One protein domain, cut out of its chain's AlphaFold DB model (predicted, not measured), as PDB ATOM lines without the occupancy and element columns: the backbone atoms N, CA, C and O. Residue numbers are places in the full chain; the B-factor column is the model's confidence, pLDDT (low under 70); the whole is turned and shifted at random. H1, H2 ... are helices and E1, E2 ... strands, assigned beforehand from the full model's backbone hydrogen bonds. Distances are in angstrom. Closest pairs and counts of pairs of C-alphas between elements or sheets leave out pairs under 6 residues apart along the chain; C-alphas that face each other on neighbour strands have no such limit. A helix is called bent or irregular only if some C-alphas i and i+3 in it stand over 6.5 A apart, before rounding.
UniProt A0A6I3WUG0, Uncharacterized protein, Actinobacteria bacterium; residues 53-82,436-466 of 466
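Overview. This is residues 53 to 82 and 436 to 466 of the 466 residues of an uncharacterized protein of Actinobacteria bacterium (UniProt A0A6I3WUG0). A long, narrow hairpin of two strands, E2 and E3, runs along the longest axis, and H1, E1 and the looping link between them lie along its E2 side in a loose arrangement. H1 packs with residues 53 to 57 near the turn end of the hairpin, residues 62 to 67 stick out as a free loop, and a cut separates E1 from the stretch that leads into E2. The printed part has 61 residues with one named helix and three named strands, in the order H1, E1, E2, E3, and the sheet E2 - E3 is antiparallel. The class is mixed, helices and strands, with under half of the residues in named elements. The whole is loose, with a radius of gyration of the C-alphas of 13.4 A, and elongated, spanning 40 by 25 by 21 A.

Arrangement. E2, residues 445 to 453, and E3, residues 458 to 465, form a hairpin with a tight link of 4 residues, antiparallel at 172 degrees between their directions. The C-alphas of Ala 448 and Trp 463 face each other at 4.2 A. N 447 and O 464 are within hydrogen-bond range at 2.8 A, and so are N 459 and O 451 at 2.9 A. E3 bends by 62 degrees at residue 461. H1, residues 53 to 62, has its closest C-alphas to E2 at Tyr 57 and Val 452, 6.3 A apart. Its closest C-alphas to E3 are those of Pro 53 and Tyr 458, 6.9 A apart. In H1, 4 of 6 O i to N i+4 pairs are within hydrogen-bond range. E1, residues 80 to 82, pairs with no named strand; it and E2 are near each other, with 5 pairs of C-alphas within 10 A. E1 is apart from E3 and from H1.

Along the chain. E2 is the longest strand, 25.0 A from C-alpha 445 at (206.558, 159.537, 148.894) to C-alpha 453 at (216.929, 182.234, 149.056). E3 measures 19.8 A and ends at C-alpha 465 at (202.828, 162.795, 151.729). H1 begins at C-alpha 53 at (218.842, 175.710, 153.440) and measures 15.4 A; it is irregular, but only just, with C-alphas 59 and 62 6.9 A apart. E1 measures 6.5 A.

Size, cuts and confidence. The two C-alphas farthest apart are those of Gly 440 and Asn 455, at 40.7 A. Residues 83 to 435 are not printed, and C-alphas 82 and 436 are 9.9 A apart across this cut, which lies in the link from E1 to E2. The link from H1 to E1 is long, with 17 residues, 63 to 79. Residues 62 to 67, of which 62 belongs to H1, stand free. The mean pLDDT of the printed part is 82.9; residues 437 to 441 and residue 455 are under 70.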
ATOM      1  N   PRO A  53     219.358 175.134 154.677       83.50
ATOM      2  CA  PRO A  53     218.842 175.710 153.440       83.50
ATOM      3  C   PRO A  53     219.954 176.264 152.537       83.50
ATOM      4  O   PRO A  53     219.795 176.271 151.316       83.50
ATOM      5  N   ILE A  54     221.098 176.685 153.088       82.56
ATOM      6  CA  ILE A  54     222.223 177.194 152.290       82.56
ATOM      7  C   ILE A  54     222.892 176.041 151.540       82.56
ATOM      8  O   ILE A  54     223.140 176.153 150.335       82.56
ATOM      9  N   SER A  55     223.154 174.919 152.217       84.25
ATOM     10  CA  SER A  55     223.665 173.721 151.547       84.25
ATOM     11  C   SER A  55     222.673 173.222 150.502       84.25
ATOM     12  O   SER A  55     223.085 172.900 149.390       84.25
ATOM     13  N   LEU A  56     221.372 173.212 150.805       86.69
ATOM     14  CA  LEU A  56     220.334 172.828 149.847       86.69
ATOM     15  C   LEU A  56     220.362 173.713 148.587       86.69
ATOM     16  O   LEU A  56     220.373 173.193 147.470       86.69
ATOM     17  N   TYR A  57     220.425 175.037 148.758       84.88
ATOM     18  CA  TYR A  57     220.498 176.006 147.660       84.88
ATOM     19  C   TYR A  57     221.701 175.759 146.732       84.88
ATOM     20  O   TYR A  57     221.582 175.899 145.510       84.88
ATOM     21  N   LYS A  58     222.855 175.387 147.307       84.88
ATOM     22  CA  LYS A  58     224.104 175.113 146.577       84.88
ATOM     23  C   LYS A  58     224.083 173.740 145.905       84.88
ATOM     24  O   LYS A  58     224.332 173.643 144.708       84.88
ATOM     25  N   SER A  59     223.751 172.681 146.642       85.81
ATOM     26  CA  SER A  59     223.762 171.303 146.133       85.81
ATOM     27  C   SER A  59     222.744 171.086 145.013       85.81
ATOM     28  O   SER A  59     223.031 170.381 144.051       85.81
ATOM     29  N   CYS A  60     221.572 171.719 145.098       87.19
ATOM     30  CA  CYS A  60     220.520 171.579 144.091       87.19
ATOM     31  C   CYS A  60     220.692 172.480 142.867       87.19
ATOM     32  O   CYS A  60     219.840 172.450 141.982       87.19
ATOM     33  N   ASP A  61     221.764 173.269 142.777       83.94
ATOM     34  CA  ASP A  61     221.965 174.169 141.640       83.94
ATOM     35  C   ASP A  61     222.182 173.425 140.317       83.94
ATOM     36  O   ASP A  61     221.674 173.838 139.275       83.94
ATOM     37  N   ALA A  62     222.862 172.276 140.378       83.44
ATOM     38  CA  ALA A  62     223.070 171.391 139.233       83.44
ATOM     39  C   ALA A  62     221.802 170.618 138.820       83.44
ATOM     40  O   ALA A  62     221.809 169.916 137.807       83.44
ATOM     41  N   ALA A  63     220.716 170.710 139.597       84.75
ATOM     42  CA  ALA A  63     219.450 170.086 139.248       84.75
ATOM     43  C   ALA A  63     218.737 170.882 138.145       84.75
ATOM     44  O   ALA A  63     218.823 172.106 138.058       84.75
ATOM     45  N   GLY A  64     217.973 170.174 137.319       86.31
ATOM     46  CA  GLY A  64     217.063 170.754 136.339       86.31
ATOM     47  C   GLY A  64     215.620 170.346 136.618       86.31
ATOM     48  O   GLY A  64     215.326 169.653 137.594       86.31
ATOM     49  N   LEU A  65     214.722 170.719 135.708       82.69
ATOM     50  CA  LEU A  65     213.321 170.291 135.750       82.69
ATOM     51  C   LEU A  65     213.180 168.762 135.653       82.69
ATOM     52  O   LEU A  65     212.298 168.178 136.278       82.69
ATOM     53  N   THR A  66     214.063 168.113 134.886       84.69
ATOM     54  CA  THR A  66     214.067 166.659 134.640       84.69
ATOM     55  C   THR A  66     215.294 165.945 135.206       84.69
ATOM     56  O   THR A  66     215.298 164.720 135.308       84.69
ATOM     57  N   VAL A  67     216.327 166.695 135.599       87.94
ATOM     58  CA  VAL A  67     217.579 166.161 136.145       87.94
ATOM     59  C   VAL A  67     217.570 166.351 137.654       87.94
ATOM     60  O   VAL A  67     217.555 167.480 138.139       87.94
ATOM     61  N   SER A  68     217.571 165.251 138.403       88.31
ATOM     62  CA  SER A  68     217.591 165.293 139.865       88.31
ATOM     63  C   SER A  68     219.009 165.281 140.418       88.31
ATOM     64  O   SER A  68     219.834 164.503 139.940       88.31
ATOM     65  N   VAL A  69     219.232 165.995 141.517       91.75
ATOM     66  CA  VAL A  69     220.412 165.808 142.371       91.75
ATOM     67  C   VAL A  69     220.005 165.045 143.631       91.75
ATOM     68  O   VAL A  69     218.940 165.295 144.201       91.75
ATOM     69  N   ALA A  70     220.825 164.076 144.040       89.06
ATOM     70  CA  ALA A  70     220.633 163.356 145.293       89.06
ATOM     71  C   ALA A  70     221.046 164.243 146.476       89.06
ATOM     72  O   ALA A  70     222.088 164.893 146.439       89.06
ATOM     73  N   LEU A  71     220.220 164.263 147.515       86.56
ATOM     74  CA  LEU A  71     220.500 164.968 148.760       86.56
ATOM     75  C   LEU A  71     221.122 164.019 149.780       86.56
ATOM     76  O   LEU A  71     220.965 162.803 149.675       86.56
ATOM     77  N   ALA A  72     221.803 164.587 150.777       80.19
ATOM     78  CA  ALA A  72     222.368 163.813 151.875       80.19
ATOM     79  C   ALA A  72     221.284 162.945 152.535       80.19
ATOM     80  O   ALA A  72     220.210 163.432 152.905       80.19
ATOM     81  N   GLU A  73     221.564 161.649 152.655       73.44
ATOM     82  CA  GLU A  73     220.636 160.699 153.257       73.44
ATOM     83  C   GLU A  73     220.745 160.763 154.786       73.44
ATOM     84  O   GLU A  73     221.843 160.632 155.334       73.44
ATOM     85  N   PRO A  74     219.629 160.953 155.510       74.62
ATOM     86  CA  PRO A  74     219.652 160.909 156.962       74.62
ATOM     87  C   PRO A  74     219.868 159.468 157.448       74.62
ATOM     88  O   PRO A  74     219.343 158.511 156.872       74.62
ATOM     89  N   LEU A  75     220.571 159.308 158.571       76.06
ATOM     90  CA  LEU A  75     220.753 158.015 159.241       76.06
ATOM     91  C   LEU A  75     219.473 157.591 159.985       76.06
ATOM     92  O   LEU A  75     219.416 157.581 161.212       76.06
ATOM     93  N   LEU A  76     218.417 157.269 159.235       77.31
ATOM     94  CA  LEU A  76     217.140 156.798 159.774       77.31
ATOM     95  C   LEU A  76     217.054 155.270 159.746       77.31
ATOM     96  O   LEU A  76     217.495 154.620 158.800       77.31
ATOM     97  N   THR A  77     216.385 154.692 160.749       78.56
ATOM     98  CA  THR A  77     216.099 153.246 160.823       78.56
ATOM     99  C   THR A  77     215.331 152.746 159.596       78.56
ATOM    100  O   THR A  77     215.545 151.630 159.131       78.56
ATOM    101  N   THR A  78     214.438 153.579 159.054       80.94
ATOM    102  CA  THR A  78     213.831 153.361 157.736       80.94
ATOM    103  C   THR A  78     214.585 154.205 156.721       80.94
ATOM    104  O   THR A  78     214.507 155.432 156.774       80.94
ATOM    105  N   LYS A  79     215.292 153.551 155.796       84.50
ATOM    106  CA  LYS A  79     216.055 154.235 154.750       84.50
ATOM    107  C   LYS A  79     215.141 155.034 153.825       84.50
ATOM    108  O   LYS A  79     214.098 154.544 153.379       84.50
ATOM    109  N   VAL A  80     215.568 156.253 153.521       88.19
ATOM    110  CA  VAL A  80     214.892 157.163 152.599       88.19
ATOM    111  C   VAL A  80     215.906 157.768 151.644       88.19
ATOM    112  O   VAL A  80     217.013 158.102 152.052       88.19
ATOM    113  N   ALA A  81     215.499 157.942 150.392       89.25
ATOM    114  CA  ALA A  81     216.272 158.645 149.382       89.25
ATOM    115  C   ALA A  81     215.591 159.980 149.085       89.25
ATOM    116  O   ALA A  81     214.427 160.015 148.673       89.25
ATOM    117  N   SER A  82     216.319 161.076 149.290       90.31
ATOM    118  CA  SER A  82     215.859 162.434 149.002       90.31
ATOM    119  C   SER A  82     216.504 162.936 147.713       90.31
ATOM    120  O   SER A  82     217.715 162.842 147.530       90.31
ATOM    121  N   ASP A 436     213.080 153.681 150.669       75.25
ATOM    122  CA  ASP A 436     213.865 152.728 149.885       75.25
ATOM    123  C   ASP A 436     212.980 151.618 149.278       75.25
ATOM    124  O   ASP A 436     212.166 150.982 149.965       75.25
ATOM    125  N   THR A 437     213.129 151.425 147.967       67.00
ATOM    126  CA  THR A 437     212.380 150.468 147.145       67.00
ATOM    127  C   THR A 437     212.972 149.058 147.195       67.00
ATOM    128  O   THR A 437     212.314 148.107 146.776       67.00
ATOM    129  N   SER A 438     214.174 148.892 147.760       63.06
ATOM    130  CA  SER A 438     214.913 147.622 147.815       63.06
ATOM    131  C   SER A 438     214.256 146.530 148.676       63.06
ATOM    132  O   SER A 438     214.653 145.369 148.613       63.06
ATOM    133  N   ILE A 439     213.228 146.876 149.461       58.44
ATOM    134  CA  ILE A 439     212.646 146.009 150.502       58.44
ATOM    135  C   ILE A 439     211.258 145.449 150.109       58.44
ATOM    136  O   ILE A 439     210.543 144.920 150.956       58.44
ATOM    137  N   GLY A 440     210.822 145.587 148.847       61.53
ATOM    138  CA  GLY A 440     209.549 145.016 148.354       61.53
ATOM    139  C   GLY A 440     208.279 145.530 149.058       61.53
ATOM    140  O   GLY A 440     207.210 144.933 148.948       61.53
ATOM    141  N   ALA A 441     208.397 146.623 149.812       68.19
ATOM    142  CA  ALA A 441     207.331 147.253 150.580       68.19
ATOM    143  C   ALA A 441     206.716 148.433 149.803       68.19
ATOM    144  O   ALA A 441     207.383 148.990 148.929       68.19
ATOM    145  N   PRO A 442     205.476 148.855 150.123       72.44
ATOM    146  CA  PRO A 442     204.861 150.009 149.475       72.44
ATOM    147  C   PRO A 442     205.727 151.260 149.648       72.44
ATOM    148  O   PRO A 442     206.166 151.589 150.757       72.44
ATOM    149  N   VAL A 443     205.966 151.934 148.526       84.19
ATOM    150  CA  VAL A 443     206.749 153.165 148.459       84.19
ATOM    151  C   VAL A 443     205.879 154.303 148.963       84.19
ATOM    152  O   VAL A 443     204.844 154.592 148.371       84.19
ATOM    153  N   ILE A 444     206.303 154.935 150.054       88.56
ATOM    154  CA  ILE A 444     205.707 156.187 150.523       88.56
ATOM    155  C   ILE A 444     206.556 157.329 149.981       88.56
ATOM    156  O   ILE A 444     207.788 157.254 150.010       88.56
ATOM    157  N   THR A 445     205.899 158.376 149.492       90.62
ATOM    158  CA  THR A 445     206.558 159.537 148.894       90.62
ATOM    159  C   THR A 445     206.158 160.805 149.628       90.62
ATOM    160  O   THR A 445     204.983 161.121 149.762       90.62
ATOM    161  N   SER A 446     207.143 161.583 150.064       91.88
ATOM    162  CA  SER A 446     206.960 162.960 150.515       91.88
ATOM    163  C   SER A 446     207.445 163.898 149.419       91.88
ATOM    164  O   SER A 446     208.601 163.825 149.015       91.88
ATOM    165  N   THR A 447     206.574 164.783 148.940       92.94
ATOM    166  CA  THR A 447     206.926 165.824 147.970       92.94
ATOM    167  C   THR A 447     206.692 167.191 148.584       92.94
ATOM    168  O   THR A 447     205.601 167.461 149.090       92.94
ATOM    169  N   ALA A 448     207.689 168.064 148.497       92.62
ATOM    170  CA  ALA A 448     207.554 169.460 148.879       92.62
ATOM    171  C   ALA A 448     208.047 170.390 147.776       92.62
ATOM    172  O   ALA A 448     209.030 170.091 147.096       92.62
ATOM    173  N   ILE A 449     207.365 171.521 147.620       91.19
ATOM    174  CA  ILE A 449     207.833 172.645 146.816       91.19
ATOM    175  C   ILE A 449     208.314 173.709 147.788       91.19
ATOM    176  O   ILE A 449     207.538 174.198 148.612       91.19
ATOM    177  N   VAL A 450     209.593 174.049 147.698       90.88
ATOM    178  CA  VAL A 450     210.251 174.981 148.611       90.88
ATOM    179  C   VAL A 450     210.921 176.097 147.833       90.88
ATOM    180  O   VAL A 450     211.534 175.864 146.796       90.88
ATOM    181  N   GLN A 451     210.788 177.314 148.334       88.62
ATOM    182  CA  GLN A 451     211.529 178.471 147.861       88.62
ATOM    183  C   GLN A 451     212.693 178.673 148.805       88.62
ATOM    184  O   GLN A 451     212.481 178.757 150.011       88.62
ATOM    185  N   VAL A 452     213.903 178.738 148.273       85.62
ATOM    186  CA  VAL A 452     215.112 178.918 149.065       85.62
ATOM    187  C   VAL A 452     215.868 180.105 148.507       85.62
ATOM    188  O   VAL A 452     216.198 180.146 147.320       85.62
ATOM    189  N   ASN A 453     216.129 181.071 149.369       81.62
ATOM    190  CA  ASN A 453     216.929 182.234 149.056       81.62
ATOM    191  C   ASN A 453     218.413 181.912 149.254       81.62
ATOM    192  O   ASN A 453     218.785 181.073 150.074       81.62
ATOM    193  N   GLN A 454     219.281 182.627 148.546       77.69
ATOM    194  CA  GLN A 454     220.733 182.484 148.654       77.69
ATOM    195  C   GLN A 454     221.249 182.759 150.079       77.69
ATOM    196  O   GLN A 454     222.275 182.215 150.477       77.69
ATOM    197  N   ASN A 455     220.535 183.581 150.856       68.38
ATOM    198  CA  ASN A 455     220.846 183.882 152.256       68.38
ATOM    199  C   ASN A 455     220.331 182.822 153.251       68.38
ATOM    200  O   ASN A 455     220.382 183.051 154.454       68.38
ATOM    201  N   GLY A 456     219.793 181.699 152.771       74.00
ATOM    202  CA  GLY A 456     219.269 180.622 153.611       74.00
ATOM    203  C   GLY A 456     217.834 180.827 154.099       74.00
ATOM    204  O   GLY A 456     217.247 179.890 154.633       74.00
ATOM    205  N   ALA A 457     217.212 181.993 153.885       77.69
ATOM    206  CA  ALA A 457     215.783 182.137 154.150       77.69
ATOM    207  C   ALA A 457     214.991 181.225 153.205       77.69
ATOM    208  O   ALA A 457     215.292 181.147 152.014       77.69
ATOM    209  N   TYR A 458     213.971 180.538 153.709       85.62
ATOM    210  CA  TYR A 458     213.177 179.638 152.882       85.62
ATOM    211  C   TYR A 458     211.699 179.642 153.270       85.62
ATOM    212  O   TYR A 458     211.330 179.978 154.394       85.62
ATOM    213  N   ALA A 459     210.855 179.244 152.322       86.62
ATOM    214  CA  ALA A 459     209.426 179.047 152.509       86.62
ATOM    215  C   ALA A 459     209.001 177.702 151.912       86.62
ATOM    216  O   ALA A 459     209.471 177.298 150.846       86.62
ATOM    217  N   VAL A 460     208.102 176.998 152.599       87.81
ATOM    218  CA  VAL A 460     207.491 175.768 152.083       87.81
ATOM    219  C   VAL A 460     206.149 176.137 151.462       87.81
ATOM    220  O   VAL A 460     205.192 176.422 152.175       87.81
ATOM    221  N   ASN A 461     206.082 176.130 150.132       86.06
ATOM    222  CA  ASN A 461     204.874 176.497 149.391       86.06
ATOM    223  C   ASN A 461     203.834 175.380 149.412       86.06
ATOM    224  O   ASN A 461     202.632 175.631 149.462       86.06
ATOM    225  N   SER A 462     204.291 174.132 149.337       89.75
ATOM    226  CA  SER A 462     203.429 172.964 149.455       89.75
ATOM    227  C   SER A 462     204.205 171.783 150.013       89.75
ATOM    228  O   SER A 462     205.404 171.636 149.774       89.75
ATOM    229  N   TRP A 463     203.507 170.927 150.756       91.75
ATOM    230  CA  TRP A 463     204.044 169.670 151.252       91.75
ATOM    231  C   TRP A 463     202.930 168.627 151.305       91.75
ATOM    232  O   TRP A 463     201.928 168.808 151.994       91.75
ATOM    233  N   ALA A 464     203.109 167.533 150.568       90.19
ATOM    234  CA  ALA A 464     202.208 166.392 150.559       90.19
ATOM    235  C   ALA A 464     202.978 165.092 150.820       90.19
ATOM    236  O   ALA A 464     204.103 164.917 150.349       90.19
ATOM    237  N   VAL A 465     202.345 164.168 151.543       90.00
ATOM    238  CA  VAL A 465     202.828 162.795 151.729       90.00
ATOM    239  C   VAL A 465     201.775 161.849 151.170       90.00
ATOM    240  O   VAL A 465     200.596 161.996 151.498       90.00
ATOM    241  N   GLN A 466     202.195 160.920 150.314       83.81
ATOM    242  CA  GLN A 466     201.336 159.987 149.584       83.81
ATOM    243  C   GLN A 466     201.817 158.550 149.765       83.81
ATOM    244  O   GLN A 466     203.052 158.324 149.697       83.81
TER     245      GLN A 466